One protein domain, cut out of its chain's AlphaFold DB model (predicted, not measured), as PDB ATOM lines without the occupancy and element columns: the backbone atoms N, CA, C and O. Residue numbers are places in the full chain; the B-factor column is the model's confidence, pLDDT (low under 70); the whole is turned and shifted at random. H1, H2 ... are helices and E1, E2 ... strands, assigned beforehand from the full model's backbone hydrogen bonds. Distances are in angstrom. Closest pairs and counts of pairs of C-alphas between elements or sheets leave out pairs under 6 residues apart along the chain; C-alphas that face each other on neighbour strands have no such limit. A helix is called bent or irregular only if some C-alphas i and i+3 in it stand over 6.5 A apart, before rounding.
ATOM      1  N   ASP A  12      -0.788   9.969 -18.524       95.38
ATOM      2  CA  ASP A  12       0.055   8.843 -18.937       95.38
ATOM      3  C   ASP A  12       0.713   9.086 -20.308       95.38
ATOM      4  O   ASP A  12       1.883   8.748 -20.507       95.38
ATOM      5  N   ASP A  13       0.004   9.696 -21.265       95.75
ATOM      6  CA  ASP A  13       0.589  10.115 -22.547       95.75
ATOM      7  C   ASP A  13       1.685  11.168 -22.345       95.75
ATOM      8  O   ASP A  13       2.757  11.084 -22.955       95.75
ATOM      9  N   TYR A  14       1.432  12.145 -21.475       96.00
ATOM     10  CA  TYR A  14       2.374  13.219 -21.187       96.00
ATOM     11  C   TYR A  14       3.646  12.709 -20.498       96.00
ATOM     12  O   TYR A  14       4.758  13.008 -20.940       96.00
ATOM     13  N   VAL A  15       3.501  11.888 -19.458       97.56
ATOM     14  CA  VAL A  15       4.639  11.329 -18.716       97.56
ATOM     15  C   VAL A  15       5.441  10.364 -19.582       97.56
ATOM     16  O   VAL A  15       6.669  10.359 -19.511       97.56
ATOM     17  N   ARG A  16       4.798   9.627 -20.495       97.31
ATOM     18  CA  ARG A  16       5.509   8.819 -21.500       97.31
ATOM     19  C   ARG A  16       6.399   9.675 -22.402       97.31
ATOM     20  O   ARG A  16       7.514   9.265 -22.713       97.31
ATOM     21  N   LEU A  17       5.936  10.857 -22.814       96.12
ATOM     22  CA  LEU A  17       6.763  11.803 -23.567       96.12
ATOM     23  C   LEU A  17       7.921  12.338 -22.715       96.12
ATOM     24  O   LEU A  17       9.047  12.413 -23.210       96.12
ATOM     25  N   ALA A  18       7.670  12.679 -21.451       97.12
ATOM     26  CA  ALA A  18       8.716  13.126 -20.531       97.12
ATOM     27  C   ALA A  18       9.786  12.039 -20.311       97.12
ATOM     28  O   ALA A  18      10.975  12.345 -20.308       97.12
ATOM     29  N   ALA A  19       9.384  10.770 -20.221       97.56
ATOM     30  CA  ALA A  19      10.288   9.630 -20.064       97.56
ATOM     31  C   ALA A  19      11.066   9.271 -21.341       97.56
ATOM     32  O   ALA A  19      12.094   8.598 -21.273       97.56
ATOM     33  N   ALA A  20      10.605   9.713 -22.517       97.75
ATOM     34  CA  ALA A  20      11.227   9.367 -23.794       97.75
ATOM     35  C   ALA A  20      12.605  10.023 -24.005       97.75
ATOM     36  O   ALA A  20      13.355   9.600 -24.888       97.75
ATOM     37  N   PHE A  21      12.950  11.046 -23.217       96.50
ATOM     38  CA  PHE A  21      14.218  11.765 -23.325       96.50
ATOM     39  C   PHE A  21      14.795  12.099 -21.943       96.50
ATOM     40  O   PHE A  21      14.045  12.308 -20.993       96.50
ATOM     41  N   PRO A  22      16.129  12.223 -21.813       95.12
ATOM     42  CA  PRO A  22      16.781  12.549 -20.547       95.12
ATOM     43  C   PRO A  22      16.687  14.055 -20.251       95.12
ATOM     44  O   PRO A  22      17.695  14.770 -20.226       95.12
ATOM     45  N   PHE A  23      15.472  14.571 -20.080       96.75
ATOM     46  CA  PHE A  23      15.273  15.971 -19.732       96.75
ATOM     47  C   PHE A  23      15.896  16.269 -18.368       96.75
ATOM     48  O   PHE A  23      15.677  15.555 -17.393       96.75
ATOM     49  N   ARG A  24      16.654  17.371 -18.289       95.25
ATOM     50  CA  ARG A  24      17.219  17.852 -17.020       95.25
ATOM     51  C   ARG A  24      16.121  18.152 -16.001       95.25
ATOM     52  O   ARG A  24      16.302  17.871 -14.823       95.25
ATOM     53  N   TRP A  25      15.031  18.741 -16.484       96.38
ATOM     54  CA  TRP A  25      13.796  18.973 -15.753       96.38
ATOM     55  C   TRP A  25      12.621  18.803 -16.707       96.38
ATOM     56  O   TRP A  25      12.733  19.169 -17.880       96.38
ATOM     57  N   TRP A  26      11.497  18.326 -16.194       97.50
ATOM     58  CA  TRP A  26      10.215  18.347 -16.886       97.50
ATOM     59  C   TRP A  26       9.137  18.833 -15.914       97.50
ATOM     60  O   TRP A  26       9.200  18.560 -14.718       97.50
ATOM     61  N   ALA A  27       8.204  19.633 -16.416       97.81
ATOM     62  CA  ALA A  27       7.171  20.261 -15.601       97.81
ATOM     63  C   ALA A  27       5.952  19.340 -15.459       97.81
ATOM     64  O   ALA A  27       5.706  18.531 -16.346       97.81
ATOM     65  N   SER A  28       5.162  19.472 -14.396       97.44
ATOM     66  CA  SER A  28       3.816  18.885 -14.381       97.44
ATOM     67  C   SER A  28       2.933  19.495 -15.477       97.44
ATOM     68  O   SER A  28       3.180  20.612 -15.934       97.44
ATOM     69  N   LEU A  29       1.856  18.795 -15.847       95.38
ATOM     70  CA  LEU A  29       0.722  19.455 -16.497       95.38
ATOM     71  C   LEU A  29       0.122  20.500 -15.547       95.38
ATOM     72  O   LEU A  29       0.143  20.330 -14.323       95.38
ATOM     73  N   ASP A  30      -0.396  21.584 -16.113       95.06
ATOM     74  CA  ASP A  30      -0.939  22.712 -15.368       95.06
ATOM     75  C   ASP A  30      -2.082  23.395 -16.125       95.06
ATOM     76  O   ASP A  30      -2.202  23.318 -17.345       95.06
ATOM     77  N   TYR A  31      -2.960  24.077 -15.398       94.06
ATOM     78  CA  TYR A  31      -4.133  24.714 -15.985       94.06
ATOM     79  C   TYR A  31      -3.975  26.227 -15.881       94.06
ATOM     80  O   TYR A  31      -4.143  26.821 -14.818       94.06
ATOM     81  N   CYS A  32      -3.607  26.853 -17.000       93.56
ATOM     82  CA  CYS A  32      -3.238  28.266 -17.045       93.56
ATOM     83  C   CYS A  32      -4.429  29.187 -16.741       93.56
ATOM     84  O   CYS A  32      -5.561  28.879 -17.098       93.56
ATOM     85  N   VAL A  33      -4.202  30.316 -16.072       94.38
ATOM     86  CA  VAL A  33      -5.259  31.193 -15.533       94.38
ATOM     87  C   VAL A  33      -5.162  32.632 -16.044       94.38
ATOM     88  O   VAL A  33      -5.648  33.569 -15.399       94.38
ATOM     89  N   GLU A  34      -4.535  32.850 -17.201       91.44
ATOM     90  CA  GLU A  34      -4.565  34.156 -17.861       91.44
ATOM     91  C   GLU A  34      -6.011  34.583 -18.161       91.44
ATOM     92  O   GLU A  34      -6.883  33.743 -18.370       91.44
ATOM     93  N   GLN A  35      -6.275  35.891 -18.183       89.00
ATOM     94  CA  GLN A  35      -7.627  36.454 -18.322       89.00
ATOM     95  C   GLN A  35      -8.359  35.971 -19.581       89.00
ATOM     96  O   GLN A  35      -9.578  35.841 -19.582       89.00
ATOM     97  N   GLU A  36      -7.625  35.709 -20.661       87.94
ATOM     98  CA  GLU A  36      -8.183  35.213 -21.919       87.94
ATOM     99  C   GLU A  36      -8.574  33.729 -21.865       87.94
ATOM    100  O   GLU A  36      -9.163  33.223 -22.821       87.94
ATOM    101  N   VAL A  37      -8.194  33.026 -20.797       87.94
ATOM    102  CA  VAL A  37      -8.453  31.598 -20.609       87.94
ATOM    103  C   VAL A  37      -9.355  31.356 -19.408       87.94
ATOM    104  O   VAL A  37     -10.252  30.544 -19.540       87.94
ATOM    105  N   ALA A  38      -9.130  32.051 -18.289       91.00
ATOM    106  CA  ALA A  38      -9.982  32.040 -17.105       91.00
ATOM    107  C   ALA A  38     -10.718  33.382 -16.975       91.00
ATOM    108  O   ALA A  38     -10.113  34.387 -16.589       91.00
ATOM    109  N   GLY A  39     -11.996  33.439 -17.339       89.69
ATOM    110  CA  GLY A  39     -12.725  34.710 -17.451       89.69
ATOM    111  C   GLY A  39     -13.021  35.370 -16.102       89.69
ATOM    112  O   GLY A  39     -12.969  36.599 -15.978       89.69
ATOM    113  N   ASP A  40     -13.261  34.554 -15.085       91.25
ATOM    114  CA  ASP A  40     -13.733  34.971 -13.769       91.25
ATOM    115  C   ASP A  40     -12.959  34.293 -12.627       91.25
ATOM    116  O   ASP A  40     -12.003  33.543 -12.840       91.25
ATOM    117  N   ARG A  41     -13.329  34.633 -11.389       92.25
ATOM    118  CA  ARG A  41     -12.654  34.154 -10.182       92.25
ATOM    119  C   ARG A  41     -12.860  32.657  -9.947       92.25
ATOM    120  O   ARG A  41     -11.912  32.002  -9.513       92.25
ATOM    121  N   ASP A  42     -14.048  32.137 -10.228       91.06
ATOM    122  CA  ASP A  42     -14.345  30.718 -10.049       91.06
ATOM    123  C   ASP A  42     -13.553  29.881 -11.046       91.06
ATOM    124  O   ASP A  42     -12.923  28.908 -10.646       91.06
ATOM    125  N   GLU A  43     -13.458  30.309 -12.305       91.44
ATOM    126  CA  GLU A  43     -12.665  29.591 -13.300       91.44
ATOM    127  C   GLU A  43     -11.167  29.570 -12.940       91.44
ATOM    128  O   GLU A  43     -10.484  28.567 -13.166       91.44
ATOM    129  N   VAL A  44     -10.641  30.642 -12.332       94.25
ATOM    130  CA  VAL A  44      -9.272  30.645 -11.784       94.25
ATOM    131  C   VAL A  44      -9.127  29.579 -10.696       94.25
ATOM    132  O   VAL A  44      -8.173  28.803 -10.740       94.25
ATOM    133  N   LEU A  45     -10.053  29.534  -9.734       94.44
ATOM    134  CA  LEU A  45     -10.022  28.575  -8.626       94.44
ATOM    135  C   LEU A  45     -10.151  27.132  -9.115       94.44
ATOM    136  O   LEU A  45      -9.377  26.272  -8.704       94.44
ATOM    137  N   ASP A  46     -11.073  26.883 -10.037       92.56
ATOM    138  CA  ASP A  46     -11.307  25.568 -10.623       92.56
ATOM    139  C   ASP A  46     -10.029  25.055 -11.302       92.56
ATOM    140  O   ASP A  46      -9.578  23.937 -11.055       92.56
ATOM    141  N   ARG A  47      -9.366  25.897 -12.101       93.69
ATOM    142  CA  ARG A  47      -8.090  25.557 -12.753       93.69
ATOM    143  C   ARG A  47      -6.944  25.360 -11.765       93.69
ATOM    144  O   ARG A  47      -6.078  24.515 -12.002       93.69
ATOM    145  N   MET A  48      -6.920  26.091 -10.654       96.00
ATOM    146  CA  MET A  48      -5.944  25.841  -9.592       96.00
ATOM    147  C   MET A  48      -6.125  24.445  -8.990       96.00
ATOM    148  O   MET A  48      -5.137  23.724  -8.869       96.00
ATOM    149  N   SER A  49      -7.358  24.032  -8.696       95.81
ATOM    150  CA  SER A  49      -7.650  22.684  -8.190       95.81
ATOM    151  C   SER A  49      -7.243  21.597  -9.185       95.81
ATOM    152  O   SER A  49      -6.551  20.647  -8.818       95.81
ATOM    153  N   ARG A  50      -7.537  21.790 -10.481       94.00
ATOM    154  CA  ARG A  50      -7.055  20.891 -11.550       94.00
ATOM    155  C   ARG A  50      -5.529  20.838 -11.626       94.00
ATOM    156  O   ARG A  50      -4.961  19.776 -11.833       94.00
ATOM    157  N   THR A  51      -4.852  21.970 -11.429       96.25
ATOM    158  CA  THR A  51      -3.382  22.031 -11.395       96.25
ATOM    159  C   THR A  51      -2.819  21.253 -10.209       96.25
ATOM    160  O   THR A  51      -1.871  20.491 -10.384       96.25
ATOM    161  N   ILE A  52      -3.394  21.403  -9.013       97.19
ATOM    162  CA  ILE A  52      -2.985  20.647  -7.820       97.19
ATOM    163  C   ILE A  52      -3.130  19.146  -8.087       97.19
ATOM    164  O   ILE A  52      -2.172  18.392  -7.891       97.19
ATOM    165  N   ARG A  53      -4.277  18.723  -8.628       95.31
ATOM    166  CA  ARG A  53      -4.508  17.321  -8.977       95.31
ATOM    167  C   ARG A  53      -3.522  16.812 -10.032       95.31
ATOM    168  O   ARG A  53      -2.887  15.779  -9.826       95.31
ATOM    169  N   ALA A  54      -3.310  17.573 -11.103       95.44
ATOM    170  CA  ALA A  54      -2.384  17.218 -12.175       95.44
ATOM    171  C   ALA A  54      -0.936  17.074 -11.680       95.44
ATOM    172  O   ALA A  54      -0.213  16.187 -12.135       95.44
ATOM    173  N   ASN A  55      -0.505  17.895 -10.716       97.75
ATOM    174  CA  ASN A  55       0.796  17.746 -10.061       97.75
ATOM    175  C   ASN A  55       0.919  16.399  -9.337       97.75
ATOM    176  O   ASN A  55       1.937  15.715  -9.473       97.75
ATOM    177  N   ILE A  56      -0.109  16.018  -8.572       96.69
ATOM    178  CA  ILE A  56      -0.145  14.752  -7.830       96.69
ATOM    179  C   ILE A  56      -0.073  13.573  -8.802       96.69
ATOM    180  O   ILE A  56       0.774  12.696  -8.628       96.69
ATOM    181  N   GLU A  57      -0.898  13.579  -9.846       96.38
ATOM    182  CA  GLU A  57      -0.936  12.510 -10.847       96.38
ATOM    183  C   GLU A  57       0.368  12.414 -11.632       96.38
ATOM    184  O   GLU A  57       0.939  11.327 -11.728       96.38
ATOM    185  N   CYS A  58       0.895  13.541 -12.121       97.50
ATOM    186  CA  CYS A  58       2.178  13.567 -12.821       97.50
ATOM    187  C   CYS A  58       3.287  12.973 -11.953       97.50
ATOM    188  O   CYS A  58       4.072  12.175 -12.456       97.50
ATOM    189  N   ARG A  59       3.346  13.310 -10.658       97.00
ATOM    190  CA  ARG A  59       4.352  12.754  -9.742       97.00
ATOM    191  C   ARG A  59       4.183  11.249  -9.544       97.00
ATOM    192  O   ARG A  59       5.176  10.537  -9.595       97.00
ATOM    193  N   LEU A  60       2.964  10.757  -9.324       96.75
ATOM    194  CA  LEU A  60       2.737   9.315  -9.153       96.75
ATOM    195  C   LEU A  60       3.190   8.542 -10.399       96.75
ATOM    196  O   LEU A  60       3.909   7.553 -10.294       96.75
ATOM    197  N   ARG A  61       2.869   9.053 -11.591       97.75
ATOM    198  CA  ARG A  61       3.328   8.450 -12.851       97.75
ATOM    199  C   ARG A  61       4.824   8.613 -13.086       97.75
ATOM    200  O   ARG A  61       5.440   7.748 -13.701       97.75
ATOM    201  N   ALA A  62       5.415   9.697 -12.595       97.25
ATOM    202  CA  ALA A  62       6.856   9.895 -12.608       97.25
ATOM    203  C   ALA A  62       7.590   8.835 -11.789       97.25
ATOM    204  O   ALA A  62       8.621   8.339 -12.237       97.25
ATOM    205  N   GLU A  63       7.062   8.514 -10.606       97.19
ATOM    206  CA  GLU A  63       7.601   7.488  -9.711       97.19
ATOM    207  C   GLU A  63       7.508   6.111 -10.378       97.19
ATOM    208  O   GLU A  63       8.521   5.416 -10.470       97.19
ATOM    209  N   ASP A  64       6.350   5.771 -10.955       97.62
ATOM    210  CA  ASP A  64       6.158   4.532 -11.726       97.62
ATOM    211  C   ASP A  64       7.139   4.424 -12.912       97.62
ATOM    212  O   ASP A  64       7.650   3.344 -13.220       97.62
ATOM    213  N   ALA A  65       7.418   5.544 -13.583       97.31
ATOM    214  CA  ALA A  65       8.313   5.617 -14.738       97.31
ATOM    215  C   ALA A  65       9.801   5.819 -14.378       97.31
ATOM    216  O   ALA A  65      10.647   5.799 -15.275       97.31
ATOM    217  N   GLY A  66      10.139   6.027 -13.101       97.31
ATOM    218  CA  GLY A  66      11.509   6.283 -12.639       97.31
ATOM    219  C   GLY A  66      12.110   7.621 -13.097       97.31
ATOM    220  O   GLY A  66      13.327   7.714 -13.275       97.31
ATOM    221  N   ILE A  67      11.281   8.649 -13.321       97.56
ATOM    222  CA  ILE A  67      11.703   9.998 -13.761       97.56
ATOM    223  C   ILE A  67      11.339  11.112 -12.763       97.56
ATOM    224  O   ILE A  67      11.408  12.301 -13.088       97.56
ATOM    225  N   ASP A  68      10.952  10.748 -11.542       96.06
ATOM    226  CA  ASP A  68      10.583  11.667 -10.459       96.06
ATOM    227  C   ASP A  68      11.746  12.580 -10.033       96.06
ATOM    228  O   ASP A  68      11.533  13.738  -9.678       96.06
ATOM    229  N   ALA A  69      12.991  12.116 -10.163       95.62
ATOM    230  CA  ALA A  69      14.183  12.896  -9.819       95.62
ATOM    231  C   ALA A  69      14.356  14.194 -10.638       95.62
ATOM    232  O   ALA A  69      15.075  15.101 -10.211       95.62
ATOM    233  N   THR A  70      13.732  14.293 -11.816       96.31
ATOM    234  CA  THR A  70      13.772  15.485 -12.685       96.31
ATOM    235  C   THR A  70      12.418  16.190 -12.789       96.31
ATOM    236  O   THR A  70      12.272  17.137 -13.565       96.31
ATOM    237  N   PHE A  71      11.438  15.770 -11.990       97.75
ATOM    238  CA  PHE A  71      10.113  16.368 -11.952       97.75
ATOM    239  C   PHE A  71      10.133  17.768 -11.317       97.75
ATOM    240  O   PHE A  71      10.773  18.009 -10.292       97.75
ATOM    241  N   MET A  72       9.400  18.699 -11.925       98.31
ATOM    242  CA  MET A  72       9.208  20.064 -11.449       98.31
ATOM    243  C   MET A  72       7.705  20.349 -11.306       98.31
ATOM    244  O   MET A  72       7.030  20.512 -12.325       98.31
ATOM    245  N   PRO A  73       7.166  20.455 -10.077       98.38
ATOM    246  CA  PRO A  73       5.776  20.840  -9.887       98.38
ATOM    247  C   PRO A  73       5.516  22.249 -10.406       98.38
ATOM    248  O   PRO A  73       6.411  23.099 -10.359       98.38
ATOM    249  N   VAL A  74       4.294  22.515 -10.858       98.62
ATOM    250  CA  VAL A  74       3.861  23.841 -11.316       98.62
ATOM    251  C   VAL A  74       2.743  24.372 -10.431       98.62
ATOM    252  O   VAL A  74       1.729  23.706 -10.243       98.62
ATOM    253  N   ILE A  75       2.907  25.595  -9.929       98.56
ATOM    254  CA  ILE A  75       1.861  26.334  -9.215       98.56
ATOM    255  C   ILE A  75       1.184  27.354 -10.133       98.56
ATOM    256  O   ILE A  75       1.818  27.938 -11.021       98.56
ATOM    257  N   GLN A  76      -0.104  27.586  -9.893       97.50
ATOM    258  CA  GLN A  76      -0.961  28.473 -10.678       97.50
ATOM    259  C   GLN A  76      -1.715  29.461  -9.784       97.50
ATOM    260  O   GLN A  76      -1.934  29.203  -8.603       97.50
ATOM    261  N   GLY A  77      -2.113  30.600 -10.357       96.56
ATOM    262  CA  GLY A  77      -2.868  31.623  -9.633       96.56
ATOM    263  C   GLY A  77      -3.027  32.947 -10.380       96.56
ATOM    264  O   GLY A  77      -2.274  33.263 -11.312       96.56
ATOM    265  N   ARG A  78      -4.007  33.765  -9.984       94.44
ATOM    266  CA  ARG A  78      -4.170  35.134 -10.493       94.44
ATOM    267  C   ARG A  78      -3.578  36.139  -9.519       94.44
ATOM    268  O   ARG A  78      -2.724  36.920  -9.935       94.44
ATOM    269  N   HIS A  79      -3.963  36.058  -8.256       93.88
ATOM    270  CA  HIS A  79      -3.495  36.921  -7.174       93.88
ATOM    271  C   HIS A  79      -2.309  36.284  -6.437       93.88
ATOM    272  O   HIS A  79      -2.182  35.061  -6.458       93.88
ATOM    273  N   PRO A  80      -1.447  37.050  -5.744       95.31
ATOM    274  CA  PRO A  80      -0.363  36.473  -4.944       95.31
ATOM    275  C   PRO A  80      -0.829  35.395  -3.947       95.31
ATOM    276  O   PRO A  80      -0.181  34.356  -3.840       95.31
ATOM    277  N   GLY A  81      -1.986  35.588  -3.301       94.50
ATOM    278  CA  GLY A  81      -2.578  34.602  -2.384       94.50
ATOM    279  C   GLY A  81      -3.036  33.298  -3.056       94.50
ATOM    280  O   GLY A  81      -3.078  32.255  -2.414       94.50
ATOM    281  N   ASP A  82      -3.312  33.309  -4.365       96.38
ATOM    282  CA  ASP A  82      -3.615  32.075  -5.098       96.38
ATOM    283  C   ASP A  82      -2.384  31.164  -5.180       96.38
ATOM    284  O   ASP A  82      -2.467  29.956  -4.959       96.38
ATOM    285  N   TYR A  83      -1.224  31.758  -5.473       97.88
ATOM    286  CA  TYR A  83       0.037  31.026  -5.552       97.88
ATOM    287  C   TYR A  83       0.455  30.471  -4.194       97.88
ATOM    288  O   TYR A  83       1.037  29.393  -4.144       97.88
ATOM    289  N   GLU A  84       0.137  31.179  -3.110       96.88
ATOM    290  CA  GLU A  84       0.312  30.683  -1.747       96.88
ATOM    291  C   GLU A  84      -0.550  29.454  -1.475       96.88
ATOM    292  O   GLU A  84       0.015  28.409  -1.166       96.88
ATOM    293  N   ARG A  85      -1.870  29.518  -1.708       96.12
ATOM    294  CA  ARG A  85      -2.763  28.353  -1.556       96.12
ATOM    295  C   ARG A  85      -2.260  27.152  -2.359       96.12
ATOM    296  O   ARG A  85      -2.241  26.025  -1.872       96.12
ATOM    297  N   CYS A  86      -1.851  27.384  -3.607       97.62
ATOM    298  CA  CYS A  86      -1.340  26.321  -4.469       97.62
ATOM    299  C   CYS A  86      -0.010  25.752  -3.941       97.62
ATOM    300  O   CYS A  86       0.195  24.539  -3.959       97.62
ATOM    301  N   ALA A  87       0.879  26.607  -3.428       97.81
ATOM    302  CA  ALA A  87       2.137  26.186  -2.821       97.81
ATOM    303  C   ALA A  87       1.934  25.416  -1.506       97.81
ATOM    304  O   ALA A  87       2.662  24.457  -1.263       97.81
ATOM    305  N   GLU A  88       0.949  25.790  -0.689       97.62
ATOM    306  CA  GLU A  88       0.562  25.070   0.530       97.62
ATOM    307  C   GLU A  88       0.038  23.671   0.200       97.62
ATOM    308  O   GLU A  88       0.543  22.685   0.738       97.62
ATOM    309  N   ALA A  89      -0.889  23.565  -0.757       97.25
ATOM    310  CA  ALA A  89      -1.431  22.284  -1.215       97.25
ATOM    311  C   ALA A  89      -0.344  21.340  -1.768       97.25
ATOM    312  O   ALA A  89      -0.451  20.118  -1.666       97.25
ATOM    313  N   LEU A  90       0.735  21.900  -2.327       97.25
ATOM    314  CA  LEU A  90       1.852  21.158  -2.917       97.25
ATOM    315  C   LEU A  90       3.130  21.192  -2.061       97.25
ATOM    316  O   LEU A  90       4.203  20.823  -2.549       97.25
ATOM    317  N   ALA A  91       3.049  21.590  -0.786       96.94
ATOM    318  CA  ALA A  91       4.218  21.884   0.047       96.94
ATOM    319  C   ALA A  91       5.224  20.725   0.113       96.94
ATOM    320  O   ALA A  91       6.415  20.924  -0.127       96.94
ATOM    321  N   HIS A  92       4.757  19.493   0.348       94.88
ATOM    322  CA  HIS A  92       5.627  18.310   0.399       94.88
ATOM    323  C   HIS A  92       6.332  18.020  -0.931       94.88
ATOM    324  O   HIS A  92       7.471  17.552  -0.949       94.88
ATOM    325  N   MET A  93       5.665  18.295  -2.049       95.62
ATOM    326  CA  MET A  93       6.209  18.084  -3.388       95.62
ATOM    327  C   MET A  93       7.276  19.133  -3.702       95.62
ATOM    328  O   MET A  93       8.391  18.782  -4.085       95.62
ATOM    329  N   ILE A  94       6.969  20.406  -3.441       96.94
ATOM    330  CA  ILE A  94       7.898  21.533  -3.584       96.94
ATOM    331  C   ILE A  94       9.124  21.343  -2.687       96.94
ATOM    332  O   ILE A  94      10.255  21.619  -3.092       96.94
ATOM    333  N   GLU A  95       8.918  20.854  -1.465       94.62
ATOM    334  CA  GLU A  95       9.997  20.594  -0.526       94.62
ATOM    335  C   GLU A  95      10.950  19.500  -1.032       94.62
ATOM    336  O   GLU A  95      12.169  19.619  -0.867       94.62
ATOM    337  N   ARG A  96      10.420  18.449  -1.665       93.50
ATOM    338  CA  ARG A  96      11.229  17.366  -2.237       93.50
ATOM    339  C   ARG A  96      12.023  17.812  -3.458       93.50
ATOM    340  O   ARG A  96      13.208  17.500  -3.540       93.50
ATOM    341  N   THR A  97      11.406  18.543  -4.384       94.81
ATOM    342  CA  THR A  97      12.059  18.917  -5.649       94.81
ATOM    343  C   THR A  97      13.005  20.106  -5.498       94.81
ATOM    344  O   THR A  97      14.006  20.202  -6.207       94.81
ATOM    345  N   GLY A  98      12.706  21.043  -4.590       96.06
ATOM    346  CA  GLY A  98      13.486  22.271  -4.403       96.06
ATOM    347  C   GLY A  98      13.449  23.235  -5.599       96.06
ATOM    348  O   GLY A  98      14.113  24.273  -5.570       96.06
ATOM    349  N   LEU A  99      12.670  22.925  -6.635       97.81
ATOM    350  CA  LEU A  99      12.419  23.752  -7.810       97.81
ATOM    351  C   LEU A  99      10.930  23.661  -8.146       97.81
ATOM    352  O   LEU A  99      10.389  22.562  -8.260       97.81
ATOM    353  N   VAL A 100      10.286  24.811  -8.315       98.50
ATOM    354  CA  VAL A 100       8.868  24.910  -8.677       98.50
ATOM    355  C   VAL A 100       8.702  25.829  -9.884       98.50
ATOM    356  O   VAL A 100       9.324  26.892  -9.977       98.50
ATOM    357  N   GLY A 101       7.887  25.396 -10.836       98.56
ATOM    358  CA  GLY A 101       7.441  26.196 -11.962       98.56
ATOM    359  C   GLY A 101       6.312  27.132 -11.540       98.56
ATOM    360  O   GLY A 101       5.406  26.736 -10.814       98.56
ATOM    361  N   VAL A 102       6.351  28.377 -11.995       98.62
ATOM    362  CA  VAL A 102       5.319  29.378 -11.708       98.62
ATOM    363  C   VAL A 102       4.614  29.725 -13.011       98.62
ATOM    364  O   VAL A 102       5.183  30.394 -13.885       98.62
ATOM    365  N   GLY A 103       3.397  29.208 -13.155       97.56
ATOM    366  CA  GLY A 103       2.568  29.363 -14.344       97.56
ATOM    367  C   GLY A 103       1.927  30.748 -14.458       97.56
ATOM    368  O   GLY A 103       2.056  31.589 -13.572       97.56
ATOM    369  N   SER A 104       1.268  31.016 -15.591       95.69
ATOM    370  CA  SER A 104       0.513  32.263 -15.855       95.69
ATOM    371  C   SER A 104       1.290  33.569 -15.614       95.69
ATOM    372  O   SER A 104       0.729  34.621 -15.280       95.69
ATOM    373  N   MET A 105       2.610  33.512 -15.807       95.44
ATOM    374  CA  MET A 105       3.497  34.678 -15.827       95.44
ATOM    375  C   MET A 105       3.578  35.310 -17.223       95.44
ATOM    376  O   MET A 105       3.955  36.478 -17.370       95.44
ATOM    377  N   CYS A 106       3.186  34.572 -18.265       91.44
ATOM    378  CA  CYS A 106       3.130  35.095 -19.621       91.44
ATOM    379  C   CYS A 106       2.127  36.253 -19.704       91.44
ATOM    380  O   CYS A 106       1.026  36.186 -19.174       91.44
ATOM    381  N   ARG A 107       2.507  37.341 -20.385       85.12
ATOM    382  CA  ARG A 107       1.713  38.584 -20.547       85.12
ATOM    383  C   ARG A 107       1.384  39.344 -19.258       85.12
ATOM    384  O   ARG A 107       1.005  40.508 -19.384       85.12
ATOM    385  N   ARG A 108       1.608  38.763 -18.077       92.12
ATOM    386  CA  ARG A 108       1.419  39.416 -16.782       92.12
ATOM    387  C   ARG A 108       2.184  40.750 -16.729       92.12
ATOM    388  O   ARG A 108       3.352  40.803 -17.138       92.12
ATOM    389  N   PRO A 109       1.552  41.842 -16.265       93.75
ATOM    390  CA  PRO A 109       2.248  43.098 -16.020       93.75
ATOM    391  C   PRO A 109       3.394  42.911 -15.021       93.75
ATOM    392  O   PRO A 109       3.297  42.124 -14.086       93.75
ATOM    393  N   VAL A 110       4.490  43.656 -15.190       94.44
ATOM    394  CA  VAL A 110       5.604  43.628 -14.222       94.44
ATOM    395  C   VAL A 110       5.172  44.221 -12.873       94.44
ATOM    396  O   VAL A 110       5.604  43.754 -11.823       94.44
ATOM    397  N   HIS A 111       4.305  45.233 -12.916       92.94
ATOM    398  CA  HIS A 111       3.861  46.039 -11.779       92.94
ATOM    399  C   HIS A 111       2.406  45.740 -11.387       92.94
ATOM    400  O   HIS A 111       1.681  45.111 -12.153       92.94
ATOM    401  N   GLY A 112       1.973  46.279 -10.243       91.19
ATOM    402  CA  GLY A 112       0.607  46.163  -9.719       91.19
ATOM    403  C   GLY A 112       0.485  45.119  -8.607       91.19
ATOM    404  O   GLY A 112       1.405  44.326  -8.413       91.19
ATOM    405  N   ALA A 113      -0.643  45.131  -7.890       89.81
ATOM    406  CA  ALA A 113      -0.935  44.190  -6.799       89.81
ATOM    407  C   ALA A 113      -0.941  42.725  -7.270       89.81
ATOM    408  O   ALA A 113      -0.433  41.852  -6.578       89.81
ATOM    409  N   ASP A 114      -1.382  42.492  -8.509       90.38
ATOM    410  CA  ASP A 114      -1.334  41.187  -9.180       90.38
ATOM    411  C   ASP A 114      -0.192  41.106 -10.205       90.38
ATOM    412  O   ASP A 114      -0.184  40.275 -11.117       90.38
ATOM    413  N   GLY A 115       0.783  42.008 -10.115       93.69
ATOM    414  CA  GLY A 115       1.936  42.022 -11.004       93.69
ATOM    415  C   GLY A 115       2.844  40.815 -10.781       93.69
ATOM    416  O   GLY A 115       2.854  40.191  -9.721       93.69
ATOM    417  N   LEU A 116       3.679  40.521 -11.773       95.75
ATOM    418  CA  LEU A 116       4.684  39.458 -11.708       95.75
ATOM    419  C   LEU A 116       5.571  39.591 -10.465       95.75
ATOM    420  O   LEU A 116       5.845  38.602  -9.793       95.75
ATOM    421  N   ILE A 117       5.996  40.813 -10.136       96.19
ATOM    422  CA  ILE A 117       6.862  41.048  -8.977       96.19
ATOM    423  C   ILE A 117       6.120  40.851  -7.655       96.19
ATOM    424  O   ILE A 117       6.728  40.341  -6.727       96.19
ATOM    425  N   ALA A 118       4.825  41.172  -7.572       95.06
ATOM    426  CA  ALA A 118       4.039  40.927  -6.362       95.06
ATOM    427  C   ALA A 118       3.897  39.423  -6.074       95.06
ATOM    428  O   ALA A 118       4.022  38.996  -4.931       95.06
ATOM    429  N   VAL A 119       3.724  38.604  -7.119       96.25
ATOM    430  CA  VAL A 119       3.706  37.141  -6.978       96.25
ATOM    431  C   VAL A 119       5.065  36.611  -6.515       96.25
ATOM    432  O   VAL A 119       5.124  35.828  -5.571       96.25
ATOM    433  N   VAL A 120       6.162  37.040  -7.150       97.19
ATOM    434  CA  VAL A 120       7.512  36.588  -6.768       97.19
ATOM    435  C   VAL A 120       7.862  37.017  -5.346       97.19
ATOM    436  O   VAL A 120       8.426  36.217  -4.611       97.19
ATOM    437  N   ASP A 121       7.504  38.237  -4.949       95.81
ATOM    438  CA  ASP A 121       7.721  38.744  -3.594       95.81
ATOM    439  C   ASP A 121       6.957  37.917  -2.551       95.81
ATOM    440  O   ASP A 121       7.557  37.467  -1.576       95.81
ATOM    441  N   ARG A 122       5.674  37.604  -2.795       95.88
ATOM    442  CA  ARG A 122       4.898  36.731  -1.900       95.88
ATOM    443  C   ARG A 122       5.520  35.343  -1.784       95.88
ATOM    444  O   ARG A 122       5.712  34.849  -0.679       95.88
ATOM    445  N   LEU A 123       5.886  34.736  -2.913       97.44
ATOM    446  CA  LEU A 123       6.546  33.428  -2.934       97.44
ATOM    447  C   LEU A 123       7.896  33.447  -2.211       97.44
ATOM    448  O   LEU A 123       8.257  32.466  -1.564       97.44
ATOM    449  N   ASP A 124       8.644  34.547  -2.295       97.00
ATOM    450  CA  ASP A 124       9.921  34.686  -1.601       97.00
ATOM    451  C   ASP A 124       9.771  34.658  -0.076       97.00
ATOM    452  O   ASP A 124      10.609  34.062   0.609       97.00
ATOM    453  N   GLN A 125       8.685  35.248   0.432       95.62
ATOM    454  CA  GLN A 125       8.359  35.310   1.857       95.62
ATOM    455  C   GLN A 125       7.918  33.953   2.425       95.62
ATOM    456  O   GLN A 125       8.308  33.613   3.542       95.62
ATOM    457  N   ILE A 126       7.123  33.183   1.674       96.12
ATOM    458  CA  ILE A 126       6.476  31.963   2.193       96.12
ATOM    459  C   ILE A 126       7.254  30.676   1.892       96.12
ATOM    460  O   ILE A 126       7.170  29.710   2.648       96.12
ATOM    461  N   LEU A 127       8.013  30.623   0.790       97.56
ATOM    462  CA  LEU A 127       8.667  29.379   0.382       97.56
ATOM    463  C   LEU A 127       9.953  29.129   1.180       97.56
ATOM    464  O   LEU A 127      10.740  30.061   1.397       97.56
ATOM    465  N   PRO A 128      10.276  27.858   1.503       95.69
ATOM    466  CA  PRO A 128      11.541  27.505   2.138       95.69
ATOM    467  C   PRO A 128      12.730  28.114   1.393       95.69
ATOM    468  O   PRO A 128      12.776  28.081   0.165       95.69
ATOM    469  N   ARG A 129      13.734  28.632   2.111       93.69
ATOM    470  CA  ARG A 129      14.888  29.349   1.515       93.69
ATOM    471  C   ARG A 129      15.609  28.603   0.386       93.69
ATOM    472  O   ARG A 129      16.213  29.231  -0.473       93.69
ATOM    473  N   ARG A 130      15.580  27.269   0.415       95.62
ATOM    474  CA  ARG A 130      16.227  26.395  -0.578       95.62
ATOM    475  C   ARG A 130      15.427  26.215  -1.870       95.62
ATOM    476  O   ARG A 130      16.000  25.775  -2.861       95.62
ATOM    477  N   THR A 131      14.135  26.534  -1.863       98.00
ATOM    478  CA  THR A 131      13.260  26.388  -3.029       98.00
ATOM    479  C   THR A 131      13.567  27.466  -4.056       98.00
ATOM    480  O   THR A 131      13.616  28.649  -3.720       98.00
ATOM    481  N   ARG A 132      13.739  27.090  -5.321       98.44
ATOM    482  CA  ARG A 132      13.911  28.048  -6.418       98.44
ATOM    483  C   ARG A 132      12.749  28.015  -7.400       98.44
ATOM    484  O   ARG A 132      11.986  27.057  -7.438       98.44
ATOM    485  N   LEU A 133      12.620  29.082  -8.180       98.75
ATOM    486  CA  LEU A 133      11.524  29.303  -9.117       98.75
ATOM    487  C   LEU A 133      12.010  29.208 -10.564       98.75
ATOM    488  O   LEU A 133      13.038  29.797 -10.922       98.75
ATOM    489  N   HIS A 134      11.230  28.534 -11.401       98.56
ATOM    490  CA  HIS A 134      11.224  28.747 -12.844       98.56
ATOM    491  C   HIS A 134       9.992  29.576 -13.212       98.56
ATOM    492  O   HIS A 134       8.873  29.166 -12.919       98.56
ATOM    493  N   LEU A 135      10.169  30.744 -13.833       98.31
ATOM    494  CA  LEU A 135       9.043  31.612 -14.195       98.31
ATOM    495  C   LEU A 135       8.717  31.475 -15.688       98.31
ATOM    496  O   LEU A 135       9.524  31.874 -16.535       98.31
ATOM    497  N   PHE A 136       7.522  30.968 -15.999       97.62
ATOM    498  CA  PHE A 136       7.153  30.632 -17.373       97.62
ATOM    499  C   PHE A 136       6.794  31.855 -18.230       97.62
ATOM    500  O   PHE A 136       5.879  32.621 -17.925       97.62
ATOM    501  N   GLY A 137       7.462  32.038 -19.366       95.31
ATOM    502  CA  GLY A 137       7.081  33.040 -20.369       95.31
ATOM    503  C   GLY A 137       7.279  34.504 -19.946       95.31
ATOM    504  O   GLY A 137       6.598  35.400 -20.467       95.31
ATOM    505  N   VAL A 138       8.205  34.771 -19.024       94.94
ATOM    506  CA  VAL A 138       8.504  36.120 -18.525       94.94
ATOM    507  C   VAL A 138       9.128  37.003 -19.608       94.94
ATOM    508  O   VAL A 138      10.041  36.624 -20.346       94.94
ATOM    509  N   LYS A 139       8.651  38.249 -19.698       90.31
ATOM    510  CA  LYS A 139       9.230  39.259 -20.594       90.31
ATOM    511  C   LYS A 139      10.520  39.810 -20.002       90.31
ATOM    512  O   LYS A 139      10.593  40.138 -18.824       90.31
ATOM    513  N   GLY A 140      11.504  40.042 -20.865       90.50
ATOM    514  CA  GLY A 140      12.809  40.532 -20.430       90.50
ATOM    515  C   GLY A 140      12.805  41.878 -19.696       90.50
ATOM    516  O   GLY A 140      13.701  42.125 -18.903       90.50
ATOM    517  N   ASP A 141      11.800  42.740 -19.885       91.38
ATOM    518  CA  ASP A 141      11.694  43.994 -19.116       91.38
ATOM    519  C   ASP A 141      11.480  43.773 -17.606       91.38
ATOM    520  O   ASP A 141      11.737  44.684 -16.823       91.38
ATOM    521  N   ALA A 142      11.090  42.565 -17.186       94.81
ATOM    522  CA  ALA A 142      11.028  42.177 -15.780       94.81
ATOM    523  C   ALA A 142      12.414  41.896 -15.167       94.81
ATOM    524  O   ALA A 142      12.556  41.962 -13.948       94.81
ATOM    525  N   ILE A 143      13.443  41.604 -15.979       95.38
ATOM    526  CA  ILE A 143      14.766  41.158 -15.502       95.38
ATOM    527  C   ILE A 143      15.365  42.105 -14.448       95.38
ATOM    528  O   ILE A 143      15.733  41.609 -13.387       95.38
ATOM    529  N   PRO A 144      15.414  43.442 -14.642       95.62
ATOM    530  CA  PRO A 144      15.993  44.342 -13.640       95.62
ATOM    531  C   PRO A 144      15.277  44.325 -12.282       95.62
ATOM    532  O   PRO A 144      15.857  44.751 -11.292       95.62
ATOM    533  N   TYR A 145      14.025  43.868 -12.230       96.00
ATOM    534  CA  TYR A 145      13.259  43.736 -10.990       96.00
ATOM    535  C   TYR A 145      13.464  42.355 -10.353       96.00
ATOM    536  O   TYR A 145      13.572  42.235  -9.137       96.00
ATOM    537  N   LEU A 146      13.598  41.315 -11.179       96.31
ATOM    538  CA  LEU A 146      13.848  39.946 -10.729       96.31
ATOM    539  C   LEU A 146      15.250  39.729 -10.156       96.31
ATOM    540  O   LEU A 146      15.432  38.827  -9.345       96.31
ATOM    541  N   THR A 147      16.239  40.553 -10.515       94.75
ATOM    542  CA  THR A 147      17.593  40.455  -9.939       94.75
ATOM    543  C   THR A 147      17.615  40.668  -8.424       94.75
ATOM    544  O   THR A 147      18.499  40.131  -7.759       94.75
ATOM    545  N   ALA A 148      16.630  41.374  -7.850       94.06
ATOM    546  CA  ALA A 148      16.470  41.471  -6.394       94.06
ATOM    547  C   ALA A 148      16.186  40.100  -5.745       94.06
ATOM    548  O   ALA A 148      16.543  39.866  -4.594       94.06
ATOM    549  N   PHE A 149      15.614  39.179  -6.521       95.88
ATOM    550  CA  PHE A 149      15.227  37.828  -6.135       95.88
ATOM    551  C   PHE A 149      16.159  36.769  -6.745       95.88
ATOM    552  O   PHE A 149      15.763  35.621  -6.912       95.88
ATOM    553  N   ALA A 150      17.410  37.113  -7.082       94.44
ATOM    554  CA  ALA A 150      18.349  36.185  -7.732       94.44
ATOM    555  C   ALA A 150      18.632  34.902  -6.922       94.44
ATOM    556  O   ALA A 150      19.022  33.878  -7.478       94.44
ATOM    557  N   HIS A 151      18.426  34.941  -5.604       96.12
ATOM    558  CA  HIS A 151      18.531  33.765  -4.742       96.12
ATOM    559  C   HIS A 151      17.338  32.802  -4.901       96.12
ATOM    560  O   HIS A 151      17.486  31.594  -4.714       96.12
ATOM    561  N   ARG A 152      16.178  33.341  -5.288       97.69
ATOM    562  CA  ARG A 152      14.894  32.653  -5.420       97.69
ATOM    563  C   ARG A 152      14.608  32.231  -6.858       97.69
ATOM    564  O   ARG A 152      14.112  31.136  -7.083       97.69
ATOM    565  N   VAL A 153      14.933  33.057  -7.847       97.81
ATOM    566  CA  VAL A 153      14.650  32.788  -9.265       97.81
ATOM    567  C   VAL A 153      15.820  32.038  -9.896       97.81
ATOM    568  O   VAL A 153      16.898  32.597 -10.076       97.81
ATOM    569  N   ALA A 154      15.607  30.770 -10.255       97.19
ATOM    570  CA  ALA A 154      16.614  29.952 -10.930       97.19
ATOM    571  C   ALA A 154      16.650  30.198 -12.440       97.19
ATOM    572  O   ALA A 154      17.722  30.176 -13.041       97.19
ATOM    573  N   SER A 155      15.487  30.373 -13.073       96.38
ATOM    574  CA  SER A 155      15.405  30.544 -14.525       96.38
ATOM    575  C   SER A 155      14.088  31.174 -14.976       96.38
ATOM    576  O   SER A 155      13.104  31.210 -14.240       96.38
ATOM    577  N   ILE A 156      14.099  31.677 -16.209       95.75
ATOM    578  CA  ILE A 156      12.934  32.164 -16.947       95.75
ATOM    579  C   ILE A 156      13.024  31.643 -18.383       95.75
ATOM    580  O   ILE A 156      14.130  31.408 -18.876       95.75
ATOM    581  N   ASP A 157      11.900  31.534 -19.080       94.69
ATOM    582  CA  ASP A 157      11.879  31.261 -20.518       94.69
ATOM    583  C   ASP A 157      11.074  32.317 -21.297       94.69
ATOM    584  O   ASP A 157      10.312  33.111 -20.741       94.69
ATOM    585  N   SER A 158      11.280  32.367 -22.616       92.81
ATOM    586  CA  SER A 158      10.490  33.222 -23.499       92.81
ATOM    587  C   SER A 158      10.553  32.772 -24.954       92.81
ATOM    588  O   SER A 158      11.629  32.576 -25.511       92.81
ATOM    589  N   GLN A 159       9.401  32.758 -25.625       92.12
ATOM    590  CA  GLN A 159       9.298  32.591 -27.082       92.12
ATOM    591  C   GLN A 159       9.336  33.925 -27.856       92.12
ATOM    592  O   GLN A 159       9.065  33.971 -29.060       92.12
ATOM    593  N   ALA A 160       9.678  35.043 -27.199       92.50
ATOM    594  CA  ALA A 160       9.665  36.369 -27.820       92.50
ATOM    595  C   ALA A 160      10.582  36.475 -29.054       92.50
ATOM    596  O   ALA A 160      10.235  37.163 -30.018       92.50
ATOM    597  N   TYR A 161      11.723  35.774 -29.068       94.56
ATOM    598  CA  TYR A 161      12.611  35.732 -30.235       94.56
ATOM    599  C   TYR A 161      11.961  35.007 -31.424       94.56
ATOM    600  O   TYR A 161      12.032  35.499 -32.550       94.56
ATOM    601  N   GLY A 162      11.248  33.902 -31.182       95.25
ATOM    602  CA  GLY A 162      10.541  33.144 -32.215       95.25
ATOM    603  C   GLY A 162       9.372  33.928 -32.816       95.25
ATOM    604  O   GLY A 162       9.186  33.938 -34.036       95.25
ATOM    605  N   VAL A 163       8.626  34.657 -31.978       94.12
ATOM    606  CA  VAL A 163       7.574  35.588 -32.425       94.12
ATOM    607  C   VAL A 163       8.174  36.748 -33.223       94.12
ATOM    608  O   VAL A 163       7.643  37.120 -34.269       94.12
ATOM    609  N   SER A 164       9.305  37.299 -32.774       95.06
ATOM    610  CA  SER A 164      10.024  38.355 -33.489       95.06
ATOM    611  C   SER A 164      10.461  37.900 -34.886       95.06
ATOM    612  O   SER A 164      10.189  38.615 -35.853       95.06
ATOM    613  N   ALA A 165      11.033  36.696 -35.000       97.19
ATOM    614  CA  ALA A 165      11.417  36.094 -36.276       97.19
ATOM    615  C   ALA A 165      10.203  35.880 -37.193       97.19
ATOM    616  O   ALA A 165      10.230  36.274 -38.355       97.19
ATOM    617  N   ARG A 166       9.092  35.344 -36.661       96.88
ATOM    618  CA  ARG A 166       7.835  35.170 -37.414       96.88
ATOM    619  C   ARG A 166       7.316  36.496 -37.974       96.88
ATOM    620  O   ARG A 166       6.940  36.571 -39.140       96.88
ATOM    621  N   ASN A 167       7.303  37.541 -37.152       97.19
ATOM    622  CA  ASN A 167       6.810  38.852 -37.560       97.19
ATOM    623  C   ASN A 167       7.727  39.512 -38.597       97.19
ATOM    624  O   ASN A 167       7.233  40.155 -39.519       97.19
ATOM    625  N   ALA A 168       9.046  39.355 -38.465       96.88
ATOM    626  CA  ALA A 168      10.003  39.842 -39.453       96.88
ATOM    627  C   ALA A 168       9.850  39.110 -40.794       96.88
ATOM    628  O   ALA A 168       9.714  39.770 -41.819       96.88
ATOM    629  N   ALA A 169       9.748  37.778 -40.774       97.44
ATOM    630  CA  ALA A 169       9.548  36.955 -41.965       97.44
ATOM    631  C   ALA A 169       8.290  37.390 -42.733       97.44
ATOM    632  O   ALA A 169       8.345  37.667 -43.931       97.44
ATOM    633  N   ARG A 170       7.174  37.575 -42.011       97.12
ATOM    634  CA  ARG A 170       5.909  38.057 -42.581       97.12
ATOM    635  C   ARG A 170       6.032  39.450 -43.198       97.12
ATOM    636  O   ARG A 170       5.529  39.658 -44.294       97.12
ATOM    637  N   ARG A 171       6.685  40.399 -42.515       97.12
ATOM    638  CA  ARG A 171       6.875  41.768 -43.034       97.12
ATOM    639  C   ARG A 171       7.742  41.805 -44.289       97.12
ATOM    640  O   ARG A 171       7.494  42.626 -45.160       97.12
ATOM    641  N   CYS A 172       8.742  40.935 -44.369       95.56
ATOM    642  CA  CYS A 172       9.663  40.867 -45.500       95.56
ATOM    643  C   CYS A 172       9.173  39.946 -46.629       95.56
ATOM    644  O   CYS A 172       9.859  39.835 -47.639       95.56
ATOM    645  N   GLY A 173       8.026  39.273 -46.470       96.38
ATOM    646  CA  GLY A 173       7.517  38.313 -47.456       96.38
ATOM    647  C   GLY A 173       8.423  37.091 -47.641       96.38
ATOM    648  O   GLY A 173       8.475  36.529 -48.730       96.38
ATOM    649  N   GLN A 174       9.165  36.695 -46.602       95.69
ATOM    650  CA  GLN A 174      10.154  35.616 -46.660       95.69
ATOM    651  C   GLN A 174       9.763  34.431 -45.764       95.69
ATOM    652  O   GLN A 174       9.071  34.618 -44.759       95.69
ATOM    653  N   PRO A 175      10.223  33.204 -46.074       96.19
ATOM    654  CA  PRO A 175      10.078  32.064 -45.177       96.19
ATOM    655  C   PRO A 175      10.814  32.272 -43.846       96.19
ATOM    656  O   PRO A 175      11.921  32.808 -43.803       96.19
ATOM    657  N   LYS A 176      10.232  31.778 -42.747       97.06
ATOM    658  CA  LYS A 176      10.886  31.741 -41.430       97.06
ATOM    659  C   LYS A 176      11.852  30.553 -41.369       97.06
ATOM    660  O   LYS A 176      11.454  29.462 -40.968       97.06
ATOM    661  N   THR A 177      13.101  30.769 -41.762       96.81
ATOM    662  CA  THR A 177      14.155  29.740 -41.725       96.81
ATOM    663  C   THR A 177      14.752  29.573 -40.326       96.81
ATOM    664  O   THR A 177      14.696  30.491 -39.503       96.81
ATOM    665  N   ASP A 178      15.386  28.429 -40.060       97.00
ATOM    666  CA  ASP A 178      16.084  28.187 -38.787       97.00
ATOM    667  C   ASP A 178      17.237  29.165 -38.566       97.00
ATOM    668  O   ASP A 178      17.426  29.658 -37.455       97.00
ATOM    669  N   ARG A 179      17.950  29.534 -39.640       96.88
ATOM    670  CA  ARG A 179      18.998  30.562 -39.597       96.88
ATOM    671  C   ARG A 179      18.452  31.888 -39.071       96.88
ATOM    672  O   ARG A 179      19.020  32.461 -38.149       96.88
ATOM    673  N   MET A 180      17.311  32.328 -39.601       96.56
ATOM    674  CA  MET A 180      16.659  33.556 -39.156       96.56
ATOM    675  C   MET A 180      16.256  33.476 -37.678       96.56
ATOM    676  O   MET A 180      16.454  34.423 -36.919       96.56
ATOM    677  N   VAL A 181      15.696  32.346 -37.244       97.25
ATOM    678  CA  VAL A 181      15.324  32.147 -35.835       97.25
ATOM    679  C   VAL A 181      16.554  32.208 -34.932       97.25
ATOM    680  O   VAL A 181      16.494  32.871 -33.897       97.25
ATOM    681  N   ALA A 182      17.657  31.572 -35.331       97.38
ATOM    682  CA  ALA A 182      18.913  31.587 -34.590       97.38
ATOM    683  C   ALA A 182      19.479  33.011 -34.452       97.38
ATOM    684  O   ALA A 182      19.851  33.409 -33.348       97.38
ATOM    685  N   ASP A 183      19.452  33.811 -35.521       97.31
ATOM    686  CA  ASP A 183      19.904  35.208 -35.488       97.31
ATOM    687  C   ASP A 183      19.041  36.050 -34.524       97.31
ATOM    688  O   ASP A 183      19.554  36.790 -33.677       97.31
ATOM    689  N   HIS A 184      17.713  35.891 -34.577       97.38
ATOM    690  CA  HIS A 184      16.798  36.546 -33.636       97.38
ATOM    691  C   HIS A 184      17.013  36.093 -32.185       97.38
ATOM    692  O   HIS A 184      16.891  36.912 -31.269       97.38
ATOM    693  N   MET A 185      17.323  34.814 -31.967       96.81
ATOM    694  CA  MET A 185      17.614  34.250 -30.649       96.81
ATOM    695  C   MET A 185      18.912  34.827 -30.075       96.81
ATOM    696  O   MET A 185      18.902  35.295 -28.938       96.81
ATOM    697  N   ALA A 186      19.990  34.886 -30.861       97.06
ATOM    698  CA  ALA A 186      21.265  35.470 -30.442       97.06
ATOM    699  C   ALA A 186      21.109  36.953 -30.059       97.06
ATOM    700  O   ALA A 186      21.507  37.372 -28.971       97.06
ATOM    701  N   LEU A 187      20.428  37.743 -30.897       96.25
ATOM    702  CA  LEU A 187      20.134  39.152 -30.604       96.25
ATOM    703  C   LEU A 187      19.227  39.325 -29.379       96.25
ATOM    704  O   LEU A 187      19.350  40.293 -28.624       96.25
ATOM    705  N   TRP A 188      18.265  38.425 -29.184       95.44
ATOM    706  CA  TRP A 188      17.430  38.428 -27.989       95.44
ATOM    707  C   TRP A 188      18.254  38.133 -26.734       95.44
ATOM    708  O   TRP A 188      18.102  38.870 -25.760       95.44
ATOM    709  N   LEU A 189      19.155  37.149 -26.775       94.62
ATOM    710  CA  LEU A 189      20.017  36.773 -25.657       94.62
ATOM    711  C   LEU A 189      20.947  37.923 -25.248       94.62
ATOM    712  O   LEU A 189      20.960  38.300 -24.077       94.62
ATOM    713  N   CYS A 190      21.624  38.569 -26.205       95.94
ATOM    714  CA  CYS A 190      22.464  39.743 -25.927       95.94
ATOM    715  C   CYS A 190      21.682  40.860 -25.216       95.94
ATOM    716  O   CYS A 190      22.172  41.470 -24.266       95.94
ATOM    717  N   ARG A 191      20.428  41.104 -25.624       95.25
ATOM    718  CA  ARG A 191      19.558  42.090 -24.961       95.25
ATOM    719  C   ARG A 191      19.162  41.683 -23.544       95.25
ATOM    720  O   ARG A 191      18.934  42.569 -22.727       95.25
ATOM    721  N   GLN A 192      19.044  40.387 -23.252       94.31
ATOM    722  CA  GLN A 192      18.739  39.922 -21.897       94.31
ATOM    723  C   GLN A 192      19.962  40.060 -20.987       94.31
ATOM    724  O   GLN A 192      19.815  40.560 -19.876       94.31
ATOM    725  N   HIS A 193      21.164  39.743 -21.478       94.06
ATOM    726  CA  HIS A 193      22.411  39.996 -20.745       94.06
ATOM    727  C   HIS A 193      22.590  41.478 -20.415       94.06
ATOM    728  O   HIS A 193      22.732  41.830 -19.251       94.06
ATOM    729  N   ALA A 194      22.401  42.366 -21.394       95.00
ATOM    730  CA  ALA A 194      22.460  43.808 -21.152       95.00
ATOM    731  C   ALA A 194      21.405  44.316 -20.144       95.00
ATOM    732  O   ALA A 194      21.522  45.425 -19.624       95.00
ATOM    733  N   ARG A 195      20.330  43.553 -19.892       94.50
ATOM    734  CA  ARG A 195      19.343  43.854 -18.843       94.50
ATOM    735  C   ARG A 195      19.756  43.303 -17.480       94.50
ATOM    736  O   ARG A 195      19.388  43.926 -16.489       94.50
ATOM    737  N   LEU A 196      20.493  42.193 -17.430       92.69
ATOM    738  CA  LEU A 196      21.083  41.658 -16.197       92.69
ATOM    739  C   LEU A 196      22.140  42.605 -15.623       92.69
ATOM    740  O   LEU A 196      22.206  42.757 -14.409       92.69
ATOM    741  N   ASP A 197      22.881  43.304 -16.484       91.56
ATOM    742  CA  ASP A 197      23.901  44.281 -16.071       91.56
ATOM    743  C   ASP A 197      23.309  45.599 -15.540       91.56
ATOM    744  O   ASP A 197      24.030  46.490 -15.084       91.56
ATOM    745  N   ARG A 198      21.983  45.772 -15.610       92.12
ATOM    746  CA  ARG A 198      21.324  46.969 -15.078       92.12
ATOM    747  C   ARG A 198      21.225  46.883 -13.555       92.12
ATOM    748  O   ARG A 198      20.976  45.802 -13.022       92.12
ATOM    749  N   PRO A 199      21.296  48.027 -12.850       90.56
ATOM    750  CA  PRO A 199      21.025  48.065 -11.422       90.56
ATOM    751  C   PRO A 199      19.666  47.451 -11.096       90.56
ATOM    752  O   PRO A 199      18.670  47.715 -11.783       90.56
ATOM    753  N   SER A 200      19.647  46.655 -10.028       91.75
ATOM    754  CA  SER A 200      18.424  46.058  -9.507       91.75
ATOM    755  C   SER A 200      17.415  47.147  -9.141       91.75
ATOM    756  O   SER A 200      17.766  48.162  -8.534       91.75
ATOM    757  N   ARG A 201      16.157  46.947  -9.530       91.06
ATOM    758  CA  ARG A 201      15.052  47.869  -9.263       91.06
ATOM    759  C   ARG A 201      14.087  47.220  -8.291       91.06
ATOM    760  O   ARG A 201      13.605  46.122  -8.536       91.06
ATOM    761  N   ARG A 202      13.754  47.931  -7.218       86.69
ATOM    762  CA  ARG A 202      12.736  47.489  -6.265       86.69
ATOM    763  C   ARG A 202      11.416  48.177  -6.565       86.69
ATOM    764  O   ARG A 202      11.396  49.348  -6.941       86.69
ATOM    765  N   LEU A 203      10.332  47.431  -6.413       85.06
ATOM    766  CA  LEU A 203       8.990  47.994  -6.378       85.06
ATOM    767  C   LEU A 203       8.556  48.141  -4.921       85.06
ATOM    768  O   LEU A 203       9.020  47.372  -4.079       85.06
ATOM    769  N   PRO A 204       7.707  49.130  -4.609       79.06
ATOM    770  CA  PRO A 204       7.080  49.188  -3.302       79.06
ATOM    771  C   PRO A 204       6.239  47.928  -3.093       79.06
ATOM    772  O   PRO A 204       5.521  47.502  -4.004       79.06
ATOM    773  N   MET A 205       6.329  47.372  -1.885       70.12
ATOM    774  CA  MET A 205       5.477  46.274  -1.444       70.12
ATOM    775  C   MET A 205       4.015  46.687  -1.633       70.12
ATOM    776  O   MET A 205       3.615  47.777  -1.215       70.12
ATOM    777  N   GLN A 206       3.249  45.856  -2.331       70.81
ATOM    778  CA  GLN A 206       1.822  46.090  -2.512       70.81
ATOM    779  C   GLN A 206       1.078  45.490  -1.315       70.81
ATOM    780  O   GLN A 206       1.464  44.413  -0.860       70.81
ATOM    781  N   PRO A 207       0.050  46.170  -0.785       67.38
ATOM    782  CA  PRO A 207      -0.788  45.587   0.250       67.38
ATOM    783  C   PRO A 207      -1.521  44.361  -0.302       67.38
ATOM    784  O   PRO A 207      -1.873  44.322  -1.484       67.38
TER     785      PRO A 207
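What this domain is: This is residues 12 to 207 of the 263 residues of the protein "Queuine tRNA-ribosyltransferase" of Sphingobium faniae (UniProt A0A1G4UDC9). A small sheet of three parallel strands, E1, E2 and E3, sits near the middle of an arch of helices; H3, H5 and H6 make its crown, and two helical arms reach away from it, H2 with H1 at its far end and the pair H7 and H8. The two arms stay apart from each other, and H4 is a short helix just before E1. The printed part has 196 residues with eight named helices and three named strands, in the order H1 H2 H3 H4 E1 H5 E2 H6 E3 H7 H8; the sheet's order is E1 E2 E3 and the class is mostly helix. The whole is compact, with a radius of gyration of the C-alphas of 17.7 A, and spans 49 by 45 by 34 A.

How they stand to each other: Start at H1, residues 12 to 19, and look for H2, residues 41 to 65, whose residues 58 to 65 alone touch it; the closest C-alphas, of Val 15 and Ala 62, are 6.7 A apart, at a steep tilt of 59 degrees. Residues 26 to 27, in the long link from H1 to H2, pair in parallel with residues 71 to 72, which follow H2 in the chain. With its residues 48 to 52 alone, H2 only just touches H3, residues 80 to 89, with 3 pairs of C-alphas within 8 A; the closest are those of Ile 52 and Cys 86, 6.8 A apart. Next comes H4, residues 91 to 97, close to H3 but not clearly touching it, the closest C-alphas being those of Ala 87 and Ile 94, 7.4 A apart. Now find the sheet: E1, residues 99 to 102, and E3, residues 153 to 156, are its edge strands, and E2, residues 132 to 135, is the inner one. Across E1 and E2, at 29 degrees, N 102 and O 134 are 2.8 A apart, within hydrogen-bond range; across E2 and E3, at 20 degrees, so are N 154 and O 133, at 2.8 A. Residues 74 to 75 pair in parallel with residues 101 to 102 of E1. H5, residues 116 to 126, and H6, residues 140 to 149, make two strand-helix-strand units, parallel neighbour strands with a helix between: E1, H5, E2 and E2, H6, E3, both right-handed crossovers. H4, H5 and H6 each only graze the sheet. H5 touches H3, where the C-alphas of Pro 80 and Val 119 are the closest at 4.6 A, and touches H6 at a shallow tilt of 20 degrees, closest at Ile 117 and Tyr 145, 7.2 A. Farther along, H7, residues 160 to 172, touches H8, residues 178 to 196, opposite ways at a steep tilt of 49 degrees; the closest C-alphas are those of Tyr 161 and Met 185, 5.2 A apart. H8 touches H6 with its residues 192 to 196 alone, closest at Gly 140 and Gln 192, 6.1 A. Every O i to N i+4 pair is within hydrogen-bond range in H1, H2, H3, H4, H5, H7 and H8; H6 has 2 of 6, and 5 of 7 O i to N i+3 pairs.

Where its parts are: Find C-alpha 12 at (0.055, 8.843, -18.937), where H1 begins. H2 runs 35.7 A from C-alpha 41 at (-12.654, 34.154, -10.182), H7 18.2 A and H8 26.8 A, ending at C-alpha 196 at (21.083, 41.658, -16.197). H6 is only just irregular: C-alphas 141 and 144 are 7.0 A apart.

The domain as a whole: The two C-alphas farthest apart, of His 92 and Gly 173, are 51.9 A apart. The printed part has no cut. The links H1 to H2, H2 to H3 and E1 to H5 are long. The mean pLDDT of the printed part is 94.9, and residue 207 alone is under 70.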